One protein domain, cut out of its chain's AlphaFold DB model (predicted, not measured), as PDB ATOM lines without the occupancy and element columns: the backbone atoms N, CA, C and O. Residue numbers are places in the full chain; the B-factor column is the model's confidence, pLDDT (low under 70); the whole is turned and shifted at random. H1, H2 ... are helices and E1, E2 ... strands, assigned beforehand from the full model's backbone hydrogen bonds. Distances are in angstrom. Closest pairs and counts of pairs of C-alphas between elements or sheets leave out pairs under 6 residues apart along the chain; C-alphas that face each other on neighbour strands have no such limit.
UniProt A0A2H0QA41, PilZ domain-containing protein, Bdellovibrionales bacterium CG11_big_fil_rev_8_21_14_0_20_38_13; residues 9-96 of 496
ATOM      1  N   ILE A   9      19.744 -16.811 -20.053       91.25
ATOM      2  CA  ILE A   9      19.050 -17.963 -19.471       91.25
ATOM      3  C   ILE A   9      18.565 -18.859 -20.607       91.25
ATOM      4  O   ILE A   9      17.602 -18.531 -21.306       91.25
ATOM      5  N   ALA A  10      19.228 -19.997 -20.798       86.25
ATOM      6  CA  ALA A  10      18.854 -20.943 -21.841       86.25
ATOM      7  C   ALA A  10      17.720 -21.868 -21.382       86.25
ATOM      8  O   ALA A  10      17.684 -22.334 -20.237       86.25
ATOM      9  N   ARG A  11      16.794 -22.157 -22.305       75.38
ATOM     10  CA  ARG A  11      15.776 -23.194 -22.135       75.38
ATOM     11  C   ARG A  11      16.069 -24.352 -23.073       75.38
ATOM     12  O   ARG A  11      16.118 -24.198 -24.283       75.38
ATOM     13  N   TRP A  12      16.111 -25.532 -22.488       74.81
ATOM     14  CA  TRP A  12      16.262 -26.820 -23.150       74.81
ATOM     15  C   TRP A  12      15.127 -27.769 -22.731       74.81
ATOM     16  O   TRP A  12      14.675 -27.723 -21.578       74.81
ATOM     17  N   PRO A  13      14.631 -28.634 -23.630       62.06
ATOM     18  CA  PRO A  13      13.599 -29.609 -23.289       62.06
ATOM     19  C   PRO A  13      14.028 -30.529 -22.132       62.06
ATOM     20  O   PRO A  13      15.065 -31.185 -22.194       62.06
ATOM     21  N   GLY A  14      13.222 -30.593 -21.065       63.44
ATOM     22  CA  GLY A  14      13.424 -31.528 -19.945       63.44
ATOM     23  C   GLY A  14      14.527 -31.159 -18.943       63.44
ATOM     24  O   GLY A  14      14.947 -32.006 -18.157       63.44
ATOM     25  N   LYS A  15      15.016 -29.917 -18.952       74.12
ATOM     26  CA  LYS A  15      16.124 -29.464 -18.100       74.12
ATOM     27  C   LYS A  15      15.803 -28.092 -17.476       74.12
ATOM     28  O   LYS A  15      15.019 -27.318 -18.020       74.12
ATOM     29  N   ILE A  16      16.382 -27.813 -16.306       75.88
ATOM     30  CA  ILE A  16      16.122 -26.595 -15.510       75.88
ATOM     31  C   ILE A  16      16.742 -25.374 -16.203       75.88
ATOM     32  O   ILE A  16      17.829 -25.489 -16.765       75.88
ATOM     33  N   LEU A  17      16.069 -24.221 -16.150       85.69
ATOM     34  CA  LEU A  17      16.597 -22.940 -16.630       85.69
ATOM     35  C   LEU A  17      17.894 -22.591 -15.890       85.69
ATOM     36  O   LEU A  17      17.901 -22.543 -14.659       85.69
ATOM     37  N   LYS A  18      18.972 -22.338 -16.634       86.50
ATOM     38  CA  LYS A  18      20.270 -21.955 -16.073       86.50
ATOM     39  C   LYS A  18      20.856 -20.746 -16.812       86.50
ATOM     40  O   LYS A  18      20.648 -20.635 -18.021       86.50
ATOM     41  N   PRO A  19      21.533 -19.835 -16.092       90.06
ATOM     42  CA  PRO A  19      22.291 -18.752 -16.699       90.06
ATOM     43  C   PRO A  19      23.586 -19.295 -17.312       90.06
ATOM     44  O   PRO A  19      24.272 -20.088 -16.672       90.06
ATOM     45  N   HIS A  20      23.899 -18.846 -18.523       90.31
ATOM     46  CA  HIS A  20      25.055 -19.250 -19.314       90.31
ATOM     47  C   HIS A  20      25.742 -18.041 -19.926       90.31
ATOM     48  O   HIS A  20      25.065 -17.157 -20.452       90.31
ATOM     49  N   ASP A  21      27.069 -18.003 -19.895       91.19
ATOM     50  CA  ASP A  21      27.824 -17.015 -20.667       91.19
ATOM     51  C   ASP A  21      27.929 -17.411 -22.157       91.19
ATOM     52  O   ASP A  21      27.457 -18.468 -22.593       91.19
ATOM     53  N   ALA A  22      28.538 -16.543 -22.968       89.06
ATOM     54  CA  ALA A  22      28.667 -16.760 -24.408       89.06
ATOM     55  C   ALA A  22      29.502 -18.010 -24.741       89.06
ATOM     56  O   ALA A  22      29.201 -18.720 -25.705       89.06
ATOM     57  N   GLN A  23      30.538 -18.298 -23.949       88.81
ATOM     58  CA  GLN A  23      31.440 -19.420 -24.185       88.81
ATOM     59  C   GLN A  23      30.759 -20.749 -23.848       88.81
ATOM     60  O   GLN A  23      30.895 -21.719 -24.598       88.81
ATOM     61  N   GLU A  24      29.981 -20.795 -22.769       90.44
ATOM     62  CA  GLU A  24      29.153 -21.944 -22.410       90.44
ATOM     63  C   GLU A  24      28.085 -22.224 -23.473       90.44
ATOM     64  O   GLU A  24      27.915 -23.374 -23.884       90.44
ATOM     65  N   LEU A  25      27.409 -21.191 -23.988       90.88
ATOM     66  CA  LEU A  25      26.447 -21.353 -25.083       90.88
ATOM     67  C   LEU A  25      27.106 -21.925 -26.346       90.88
ATOM     68  O   LEU A  25      26.547 -22.826 -26.974       90.88
ATOM     69  N   LEU A  26      28.312 -21.472 -26.696       90.06
ATOM     70  CA  LEU A  26      29.077 -22.022 -27.821       90.06
ATOM     71  C   LEU A  26      29.482 -23.486 -27.601       90.06
ATOM     72  O   LEU A  26      29.403 -24.287 -28.534       90.06
ATOM     73  N   GLN A  27      29.870 -23.868 -26.382       90.06
ATOM     74  CA  GLN A  27      30.154 -25.271 -26.054       90.06
ATOM     75  C   GLN A  27      28.904 -26.144 -26.193       90.06
ATOM     76  O   GLN A  27      28.975 -27.244 -26.744       90.06
ATOM     77  N   LEU A  28      27.753 -25.648 -25.735       89.62
ATOM     78  CA  LEU A  28      26.475 -26.346 -25.855       89.62
ATOM     79  C   LEU A  28      26.042 -26.501 -27.318       89.62
ATOM     80  O   LEU A  28      25.566 -27.575 -27.694       89.62
ATOM     81  N   LEU A  29      26.253 -25.474 -28.148       89.62
ATOM     82  CA  LEU A  29      26.057 -25.546 -29.600       89.62
ATOM     83  C   LEU A  29      26.985 -26.590 -30.235       89.62
ATOM     84  O   LEU A  29      26.526 -27.438 -30.999       89.62
ATOM     85  N   GLY A  30      28.275 -26.576 -29.887       87.56
ATOM     86  CA  GLY A  30      29.264 -27.531 -30.395       87.56
ATOM     87  C   GLY A  30      28.983 -28.981 -29.984       87.56
ATOM     88  O   GLY A  30      29.240 -29.906 -30.752       87.56
ATOM     89  N   ALA A  31      28.400 -29.185 -28.800       89.12
ATOM     90  CA  ALA A  31      27.951 -30.490 -28.321       89.12
ATOM     91  C   ALA A  31      26.606 -30.942 -28.929       89.12
ATOM     92  O   ALA A  31      26.180 -32.072 -28.686       89.12
ATOM     93  N   GLY A  32      25.917 -30.075 -29.684       87.81
ATOM     94  CA  GLY A  32      24.574 -30.329 -30.211       87.81
ATOM     95  C   GLY A  32      23.490 -30.400 -29.130       87.81
ATOM     96  O   GLY A  32      22.430 -30.978 -29.363       87.81
ATOM     97  N   ALA A  33      23.758 -29.856 -27.938       87.06
ATOM     98  CA  ALA A  33      22.811 -29.828 -26.823       87.06
ATOM     99  C   ALA A  33      21.718 -28.763 -27.015       87.06
ATOM    100  O   ALA A  33      20.609 -28.926 -26.508       87.06
ATOM    101  N   ILE A  34      22.043 -27.698 -27.747       88.94
ATOM    102  CA  ILE A  34      21.128 -26.641 -28.189       88.94
ATOM    103  C   ILE A  34      21.364 -26.366 -29.678       88.94
ATOM    104  O   ILE A  34      22.439 -26.651 -30.211       88.94
ATOM    105  N   ASN A  35      20.356 -25.834 -30.358       90.38
ATOM    106  CA  ASN A  35      20.416 -25.429 -31.755       90.38
ATOM    107  C   ASN A  35      20.649 -23.914 -31.861       90.38
ATOM    108  O   ASN A  35      20.165 -23.140 -31.044       90.38
ATOM    109  N   ILE A  36      21.344 -23.464 -32.906       90.94
ATOM    110  CA  ILE A  36      21.612 -22.039 -33.157       90.94
ATOM    111  C   ILE A  36      20.329 -21.199 -33.339       90.94
ATOM    112  O   ILE A  36      20.344 -19.981 -33.153       90.94
ATOM    113  N   PHE A  37      19.207 -21.849 -33.668       91.31
ATOM    114  CA  PHE A  37      17.876 -21.247 -33.770       91.31
ATOM    115  C   PHE A  37      17.058 -21.278 -32.465       91.31
ATOM    116  O   PHE A  37      15.940 -20.756 -32.456       91.31
ATOM    117  N   ASP A  38      17.582 -21.857 -31.378       90.81
ATOM    118  CA  ASP A  38      16.913 -21.847 -30.074       90.81
ATOM    119  C   ASP A  38      16.835 -20.433 -29.478       90.81
ATOM    120  O   ASP A  38      17.570 -19.512 -29.853       90.81
ATOM    121  N   TYR A  39      15.914 -20.269 -28.528       91.75
ATOM    122  CA  TYR A  39      15.720 -19.029 -27.785       91.75
ATOM    123  C   TYR A  39      16.441 -19.074 -26.438       91.75
ATOM    124  O   TYR A  39      16.278 -20.013 -25.655       91.75
ATOM    125  N   VAL A  40      17.145 -17.992 -26.131       93.94
ATOM    126  CA  VAL A  40      17.670 -17.701 -24.798       93.94
ATOM    127  C   VAL A  40      17.033 -16.420 -24.282       93.94
ATOM    128  O   VAL A  40      16.678 -15.526 -25.051       93.94
ATOM    129  N   PHE A  41      16.814 -16.344 -22.977       94.56
ATOM    130  CA  PHE A  41      16.278 -15.140 -22.367       94.56
ATOM    131  C   PHE A  41      17.431 -14.205 -22.033       94.56
ATOM    132  O   PHE A  41      18.329 -14.574 -21.273       94.56
ATOM    133  N   ASP A  42      17.396 -13.005 -22.598       92.81
ATOM    134  CA  ASP A  42      18.331 -11.936 -22.282       92.81
ATOM    135  C   ASP A  42      17.812 -11.140 -21.069       92.81
ATOM    136  O   ASP A  42      16.761 -10.490 -21.159       92.81
ATOM    137  N   PRO A  43      18.522 -11.173 -19.923       89.38
ATOM    138  CA  PRO A  43      18.118 -10.446 -18.723       89.38
ATOM    139  C   PRO A  43      18.056  -8.926 -18.909       89.38
ATOM    140  O   PRO A  43      17.259  -8.275 -18.233       89.38
ATOM    141  N   HIS A  44      18.859  -8.361 -19.820       88.31
ATOM    142  CA  HIS A  44      18.949  -6.915 -20.034       88.31
ATOM    143  C   HIS A  44      17.756  -6.398 -20.833       88.31
ATOM    144  O   HIS A  44      17.056  -5.487 -20.388       88.31
ATOM    145  N   SER A  45      17.477  -7.011 -21.987       90.12
ATOM    146  CA  SER A  45      16.308  -6.659 -22.805       90.12
ATOM    147  C   SER A  45      14.991  -7.232 -22.269       90.12
ATOM    148  O   SER A  45      13.919  -6.843 -22.735       90.12
ATOM    149  N   LYS A  46      15.050  -8.133 -21.276       91.50
ATOM    150  CA  LYS A  46      13.902  -8.864 -20.709       91.50
ATOM    151  C   LYS A  46      13.064  -9.544 -21.795       91.50
ATOM    152  O   LYS A  46      11.831  -9.551 -21.738       91.50
ATOM    153  N   ALA A  47      13.736 -10.101 -22.796       93.12
ATOM    154  CA  ALA A  47      13.106 -10.722 -23.946       93.12
ATOM    155  C   ALA A  47      13.779 -12.051 -24.290       93.12
ATOM    156  O   ALA A  47      14.972 -12.256 -24.076       93.12
ATOM    157  N   TRP A  48      12.990 -12.964 -24.855       93.19
ATOM    158  CA  TRP A  48      13.530 -14.130 -25.545       93.19
ATOM    159  C   TRP A  48      14.079 -13.703 -26.902       93.19
ATOM    160  O   TRP A  48      13.315 -13.219 -27.747       93.19
ATOM    161  N   THR A  49      15.368 -13.951 -27.092       92.81
ATOM    162  CA  THR A  49      16.157 -13.625 -28.282       92.81
ATOM    163  C   THR A  49      16.728 -14.921 -28.844       92.81
ATOM    164  O   THR A  49      16.997 -15.860 -28.089       92.81
ATOM    165  N   ARG A  50      16.865 -15.028 -30.167       91.25
ATOM    166  CA  ARG A  50      17.464 -16.232 -30.756       91.25
ATOM    167  C   ARG A  50      18.974 -16.209 -30.575       91.25
ATOM    168  O   ARG A  50      19.585 -15.147 -30.624       91.25
ATOM    169  N   ILE A  51      19.595 -17.375 -30.414       91.62
ATOM    170  CA  ILE A  51      21.043 -17.443 -30.165       91.62
ATOM    171  C   ILE A  51      21.842 -16.806 -31.313       91.62
ATOM    172  O   ILE A  51      22.782 -16.059 -31.059       91.62
ATOM    173  N   PHE A  52      21.432 -17.007 -32.571       90.69
ATOM    174  CA  PHE A  52      22.087 -16.368 -33.724       90.69
ATOM    175  C   PHE A  52      21.908 -14.840 -33.809       90.69
ATOM    176  O   PHE A  52      22.577 -14.201 -34.618       90.69
ATOM    177  N   GLU A  53      20.988 -14.250 -33.042       91.19
ATOM    178  CA  GLU A  53      20.780 -12.795 -32.987       91.19
ATOM    179  C   GLU A  53      21.731 -12.124 -31.980       91.19
ATOM    180  O   GLU A  53      21.826 -10.898 -31.942       91.19
ATOM    181  N   ILE A  54      22.460 -12.912 -31.184       91.25
ATOM    182  CA  ILE A  54      23.497 -12.426 -30.273       91.25
ATOM    183  C   ILE A  54      24.793 -12.286 -31.073       91.25
ATOM    184  O   ILE A  54      25.416 -13.292 -31.410       91.25
ATOM    185  N   ASN A  55      25.197 -11.046 -31.372       87.88
ATOM    186  CA  ASN A  55      26.334 -10.742 -32.256       87.88
ATOM    187  C   ASN A  55      27.608 -11.519 -31.887       87.88
ATOM    188  O   ASN A  55      28.177 -12.189 -32.743       87.88
ATOM    189  N   ASP A  56      27.993 -11.519 -30.607       85.75
ATOM    190  CA  ASP A  56      29.217 -12.183 -30.140       85.75
ATOM    191  C   ASP A  56      29.219 -13.694 -30.403       85.75
ATOM    192  O   ASP A  56      30.266 -14.281 -30.678       85.75
ATOM    193  N   ILE A  57      28.048 -14.332 -30.322       88.12
ATOM    194  CA  ILE A  57      27.886 -15.766 -30.577       88.12
ATOM    195  C   ILE A  57      27.794 -16.016 -32.082       88.12
ATOM    196  O   ILE A  57      28.408 -16.958 -32.583       88.12
ATOM    197  N   ALA A  58      27.062 -15.173 -32.812       87.12
ATOM    198  CA  ALA A  58      26.882 -15.286 -34.254       87.12
ATOM    199  C   ALA A  58      28.215 -15.175 -35.008       87.12
ATOM    200  O   ALA A  58      28.497 -16.018 -35.857       87.12
ATOM    201  N   ASP A  59      29.051 -14.199 -34.650       87.38
ATOM    202  CA  ASP A  59      30.351 -13.964 -35.283       87.38
ATOM    203  C   ASP A  59      31.332 -15.111 -34.987       87.38
ATOM    204  O   ASP A  59      32.052 -15.582 -35.876       87.38
ATOM    205  N   GLN A  60      31.334 -15.625 -33.752       86.94
ATOM    206  CA  GLN A  60      32.160 -16.776 -33.372       86.94
ATOM    207  C   GLN A  60      31.700 -18.066 -34.060       86.94
ATOM    208  O   GLN A  60      32.528 -18.850 -34.528       86.94
ATOM    209  N   PHE A  61      30.390 -18.277 -34.173       85.38
ATOM    210  CA  PHE A  61      29.816 -19.426 -34.867       85.38
ATOM    211  C   PHE A  61      30.079 -19.366 -36.379       85.38
ATOM    212  O   PHE A  61      30.487 -20.362 -36.974       85.38
ATOM    213  N   GLU A  62      29.928 -18.194 -37.004       88.69
ATOM    214  CA  GLU A  62      30.266 -17.979 -38.415       88.69
ATOM    215  C   GLU A  62      31.758 -18.218 -38.670       88.69
ATOM    216  O   GLU A  62      32.113 -18.898 -39.632       88.69
ATOM    217  N   THR A  63      32.634 -17.760 -37.771       87.75
ATOM    218  CA  THR A  63      34.079 -18.023 -37.855       87.75
ATOM    219  C   THR A  63      34.398 -19.517 -37.740       87.75
ATOM    220  O   THR A  63      35.269 -20.019 -38.450       87.75
ATOM    221  N   ALA A  64      33.693 -20.249 -36.872       83.19
ATOM    222  CA  ALA A  64      33.936 -21.672 -36.644       83.19
ATOM    223  C   ALA A  64      33.430 -22.573 -37.785       83.19
ATOM    224  O   ALA A  64      34.056 -23.591 -38.083       83.19
ATOM    225  N   ILE A  65      32.299 -22.231 -38.410       82.88
ATOM    226  CA  ILE A  65      31.583 -23.125 -39.342       82.88
ATOM    227  C   ILE A  65      31.573 -22.578 -40.782       82.88
ATOM    228  O   ILE A  65      31.269 -23.303 -41.728       82.88
ATOM    229  N   GLY A  66      31.959 -21.316 -40.980       85.56
ATOM    230  CA  GLY A  66      32.075 -20.670 -42.289       85.56
ATOM    231  C   GLY A  66      30.740 -20.254 -42.914       85.56
ATOM    232  O   GLY A  66      30.680 -20.023 -44.121       85.56
ATOM    233  N   PHE A  67      29.661 -20.195 -42.130       84.75
ATOM    234  CA  PHE A  67      28.335 -19.809 -42.611       84.75
ATOM    235  C   PHE A  67      27.523 -19.092 -41.529       84.75
ATOM    236  O   PHE A  67      27.436 -19.568 -40.395       84.75
ATOM    237  N   ARG A  68      26.868 -17.986 -41.905       84.88
ATOM    238  CA  ARG A  68      25.936 -17.250 -41.044       84.88
ATOM    239  C   ARG A  68      24.517 -17.827 -41.147       84.88
ATOM    240  O   ARG A  68      23.963 -17.847 -42.248       84.88
ATOM    241  N   PRO A  69      23.890 -18.255 -40.036       83.19
ATOM    242  CA  PRO A  69      22.530 -18.786 -40.051       83.19
ATOM    243  C   PRO A  69      21.525 -17.817 -40.694       83.19
ATOM    244  O   PRO A  69      21.482 -16.632 -40.368       83.19
ATOM    245  N   ASN A  70      20.686 -18.324 -41.603       83.38
ATOM    246  CA  ASN A  70      19.625 -17.534 -42.230       83.38
ATOM    247  C   ASN A  70      18.401 -17.462 -41.302       83.38
ATOM    248  O   ASN A  70      17.783 -18.487 -41.017       83.38
ATOM    249  N   ALA A  71      18.003 -16.254 -40.895       78.31
ATOM    250  CA  ALA A  71      16.840 -16.019 -40.032       78.31
ATOM    251  C   ALA A  71      15.511 -16.553 -40.609       78.31
ATOM    252  O   ALA A  71      14.589 -16.861 -39.851       78.31
ATOM    253  N   ASN A  72      15.433 -16.698 -41.937       82.75
ATOM    254  CA  ASN A  72      14.273 -17.208 -42.670       82.75
ATOM    255  C   ASN A  72      14.378 -18.707 -43.010       82.75
ATOM    256  O   ASN A  72      13.614 -19.201 -43.844       82.75
ATOM    257  N   ALA A  73      15.338 -19.438 -42.432       80.38
ATOM    258  CA  ALA A  73      15.466 -20.871 -42.672       80.38
ATOM    259  C   ALA A  73      14.188 -21.616 -42.225       80.38
ATOM    260  O   ALA A  73      13.652 -21.310 -41.158       80.38
ATOM    261  N   PRO A  74      13.708 -22.624 -42.981       76.50
ATOM    262  CA  PRO A  74      12.536 -23.414 -42.596       76.50
ATOM    263  C   PRO A  74      12.663 -24.025 -41.194       76.50
ATOM    264  O   PRO A  74      11.699 -24.031 -40.435       76.50
ATOM    265  N   GLU A  75      13.865 -24.464 -40.817       72.75
ATOM    266  CA  GLU A  75      14.173 -24.991 -39.482       72.75
ATOM    267  C   GLU A  75      13.908 -23.960 -38.380       72.75
ATOM    268  O   GLU A  75      13.358 -24.311 -37.342       72.75
ATOM    269  N   ALA A  76      14.169 -22.676 -38.633       73.12
ATOM    270  CA  ALA A  76      13.919 -21.598 -37.682       73.12
ATOM    271  C   ALA A  76      12.422 -21.381 -37.387       73.12
ATOM    272  O   ALA A  76      12.081 -20.777 -36.370       73.12
ATOM    273  N   SER A  77      11.519 -21.857 -38.253       71.44
ATOM    274  CA  SER A  77      10.067 -21.812 -38.018       71.44
ATOM    275  C   SER A  77       9.567 -22.922 -37.087       71.44
ATOM    276  O   SER A  77       8.493 -22.791 -36.504       71.44
ATOM    277  N   ALA A  78      10.356 -23.988 -36.903       77.62
ATOM    278  CA  ALA A  78      10.026 -25.092 -36.004       77.62
ATOM    279  C   ALA A  78      10.270 -24.751 -34.521       77.62
ATOM    280  O   ALA A  78       9.746 -25.434 -33.641       77.62
ATOM    281  N   PHE A  79      11.032 -23.692 -34.233       80.06
ATOM    282  CA  PHE A  79      11.339 -23.250 -32.874       80.06
ATOM    283  C   PHE A  79      10.350 -22.169 -32.429       80.06
ATOM    284  O   PHE A  79      10.408 -21.016 -32.863       80.06
ATOM    285  N   SER A  80       9.421 -22.538 -31.547       83.81
ATOM    286  CA  SER A  80       8.454 -21.606 -30.964       83.81
ATOM    287  C   SER A  80       9.094 -20.767 -29.857       83.81
ATOM    288  O   SER A  80       9.649 -21.322 -28.903       83.81
ATOM    289  N   LYS A  81       8.956 -19.437 -29.940       87.75
ATOM    290  CA  LYS A  81       9.349 -18.511 -28.869       87.75
ATOM    291  C   LYS A  81       8.633 -18.891 -27.563       87.75
ATOM    292  O   LYS A  81       7.411 -19.047 -27.594       87.75
ATOM    293  N   PRO A  82       9.343 -19.038 -26.429       88.69
ATOM    294  CA  PRO A  82       8.688 -19.297 -25.153       88.69
ATOM    295  C   PRO A  82       7.755 -18.145 -24.747       88.69
ATOM    296  O   PRO A  82       8.052 -16.974 -24.987       88.69
ATOM    297  N   ASP A  83       6.635 -18.492 -24.120       89.12
ATOM    298  CA  ASP A  83       5.539 -17.594 -23.733       89.12
ATOM    299  C   ASP A  83       5.560 -17.192 -22.247       89.12
ATOM    300  O   ASP A  83       4.686 -16.465 -21.782       89.12
ATOM    301  N   PHE A  84       6.575 -17.624 -21.500       89.94
ATOM    302  CA  PHE A  84       6.741 -17.328 -20.079       89.94
ATOM    303  C   PHE A  84       7.995 -16.490 -19.814       89.94
ATOM    304  O   PHE A  84       8.931 -16.467 -20.611       89.94
ATOM    305  N   TYR A  85       8.043 -15.840 -18.653       90.31
ATOM    306  CA  TYR A  85       9.232 -15.148 -18.152       90.31
ATOM    307  C   TYR A  85       9.984 -16.032 -17.150       90.31
ATOM    308  O   TYR A  85       9.334 -16.646 -16.297       90.31
ATOM    309  N   PRO A  86      11.326 -16.115 -17.203       89.62
ATOM    310  CA  PRO A  86      12.086 -16.808 -16.171       89.62
ATOM    311  C   PRO A  86      11.813 -16.226 -14.770       89.62
ATOM    312  O   PRO A  86      11.559 -15.024 -14.647       89.62
ATOM    313  N   PRO A  87      11.890 -17.044 -13.703       89.56
ATOM    314  CA  PRO A  87      11.757 -16.572 -12.325       89.56
ATOM    315  C   PRO A  87      12.686 -15.393 -12.006       89.56
ATOM    316  O   PRO A  87      13.856 -15.400 -12.387       89.56
ATOM    317  N   THR A  88      12.199 -14.412 -11.241       85.38
ATOM    318  CA  THR A  88      12.947 -13.186 -10.904       85.38
ATOM    319  C   THR A  88      14.301 -13.469 -10.249       85.38
ATOM    320  O   THR A  88      15.272 -12.794 -10.571       85.38
ATOM    321  N   LEU A  89      14.393 -14.503  -9.404       83.81
ATOM    322  CA  LEU A  89      15.651 -14.930  -8.776       83.81
ATOM    323  C   LEU A  89      16.700 -15.386  -9.802       83.81
ATOM    324  O   LEU A  89      17.878 -15.089  -9.650       83.81
ATOM    325  N   LEU A  90      16.279 -16.065 -10.875       82.62
ATOM    326  CA  LEU A  90      17.184 -16.485 -11.950       82.62
ATOM    327  C   LEU A  90      17.646 -15.296 -12.791       82.62
ATOM    328  O   LEU A  90      18.802 -15.256 -13.195       82.62
ATOM    329  N   ILE A  91      16.768 -14.315 -13.019       84.69
ATOM    330  CA  ILE A  91      17.131 -13.057 -13.689       84.69
ATOM    331  C   ILE A  91      18.154 -12.296 -12.837       84.69
ATOM    332  O   ILE A  91      19.173 -11.862 -13.360       84.69
ATOM    333  N   GLN A  92      17.936 -12.194 -11.521       84.25
ATOM    334  CA  GLN A  92      18.887 -11.571 -10.595       84.25
ATOM    335  C   GLN A  92      20.238 -12.294 -10.591       84.25
ATOM    336  O   GLN A  92      21.267 -11.637 -10.684       84.25
ATOM    337  N   HIS A  93      20.238 -13.629 -10.574       81.81
ATOM    338  CA  HIS A  93      21.463 -14.430 -10.637       81.81
ATOM    339  C   HIS A  93      22.197 -14.294 -11.983       81.81
ATOM    340  O   HIS A  93      23.422 -14.344 -12.041       81.81
ATOM    341  N   ALA A  94      21.466 -14.139 -13.088       80.94
ATOM    342  CA  ALA A  94      22.060 -13.899 -14.400       80.94
ATOM    343  C   ALA A  94      22.682 -12.493 -14.515       80.94
ATOM    344  O   ALA A  94      23.582 -12.290 -15.324       80.94
ATOM    345  N   MET A  95      22.210 -11.540 -13.704       79.81
ATOM    346  CA  MET A  95      22.699 -10.158 -13.668       79.81
ATOM    347  C   MET A  95      23.735  -9.893 -12.563       79.81
ATOM    348  O   MET A  95      24.407  -8.866 -12.602       79.81
ATOM    349  N   SER A  96      23.880 -10.776 -11.572       74.62
ATOM    350  CA  SER A  96      24.875 -10.621 -10.509       74.62
ATOM    351  C   SER A  96      26.263 -11.027 -11.006       74.62
ATOM    352  O   SER A  96      26.495 -12.196 -11.319       74.62
TER     353      SER A  96
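This is residues 9 to 96 of the 496 residues of the protein "PilZ domain-containing protein" of Bdellovibrionales bacterium CG11_big_fil_rev_8_21_14_0_20_38_13 (UniProt A0A2H0QA41). A short two-stranded hairpin, E2 and E3, lies near the middle of the domain, with helices H1 and H2 side by side toward one end of the long axis and helix H4, next to strand E1, at the other end. From H2 the backbone loops round the outside of this body, through the small helix H3, to reach H4. The printed part has 88 residues, with four named helices and three named strands in the order E1, H1, E2, E3, H2, H3, H4; the sheet has the order E2 - E3 and is antiparallel. The class is mixed, helices and strands, with under half of the residues in named elements. The whole is compact, with a radius of gyration of the C-alphas of 12.8 A, and spans 38 by 25 by 24 A, only just elongated.

E2 is residues 39 to 42, 9.3 A from first to last C-alpha, and E3 is residues 47 to 50, 9.8 A. H2, the longest helix, is residues 55 to 65, from C-alpha 55 at (26.334, -10.742, -32.256), and measures 15.2 A. H1 is residues 22 to 30, 12.3 A. E1, residues 18 to 20, begins with C-alpha 18 at (20.270, -21.955, -16.073). H3 is residues 74 to 77. H4 is residues 88 to 95, 10.6 A, and ends with C-alpha 95 at (22.699, -10.158, -13.668).

E2 and E3 form a hairpin of antiparallel neighbours, at 136 degrees between their directions. N 40 and O 49, at 2.9 A, and N 49 and O 40, at 2.9 A, are within hydrogen-bond range. H4 and E2 are near each other. The closest C-alphas of E1 and H4 are those of Pro 19 and Ala 94, 5.4 A apart. E1 pairs with no named strand and meets H1 only through their link. H1 and H2 touch, closest at the C-alphas of Ala 22 and Ile 57, 6.3 A apart. They run the same way at a shallow tilt of 34 degrees, only just short of steep. H3 is apart from H2 and from H4. In H1 and H4 every O i to N i+4 pair is within hydrogen-bond range, in H2 6 of 7 are, and H3 is too short for such a pair.

The C-alphas farthest apart in the domain are those of Gly 66 and Leu 89, 37.8 A. The printed part has no cut, and no link is long. The mean pLDDT of the printed part is 85.8; residues 13 to 14 are under 70, and H3 has a mean of 73.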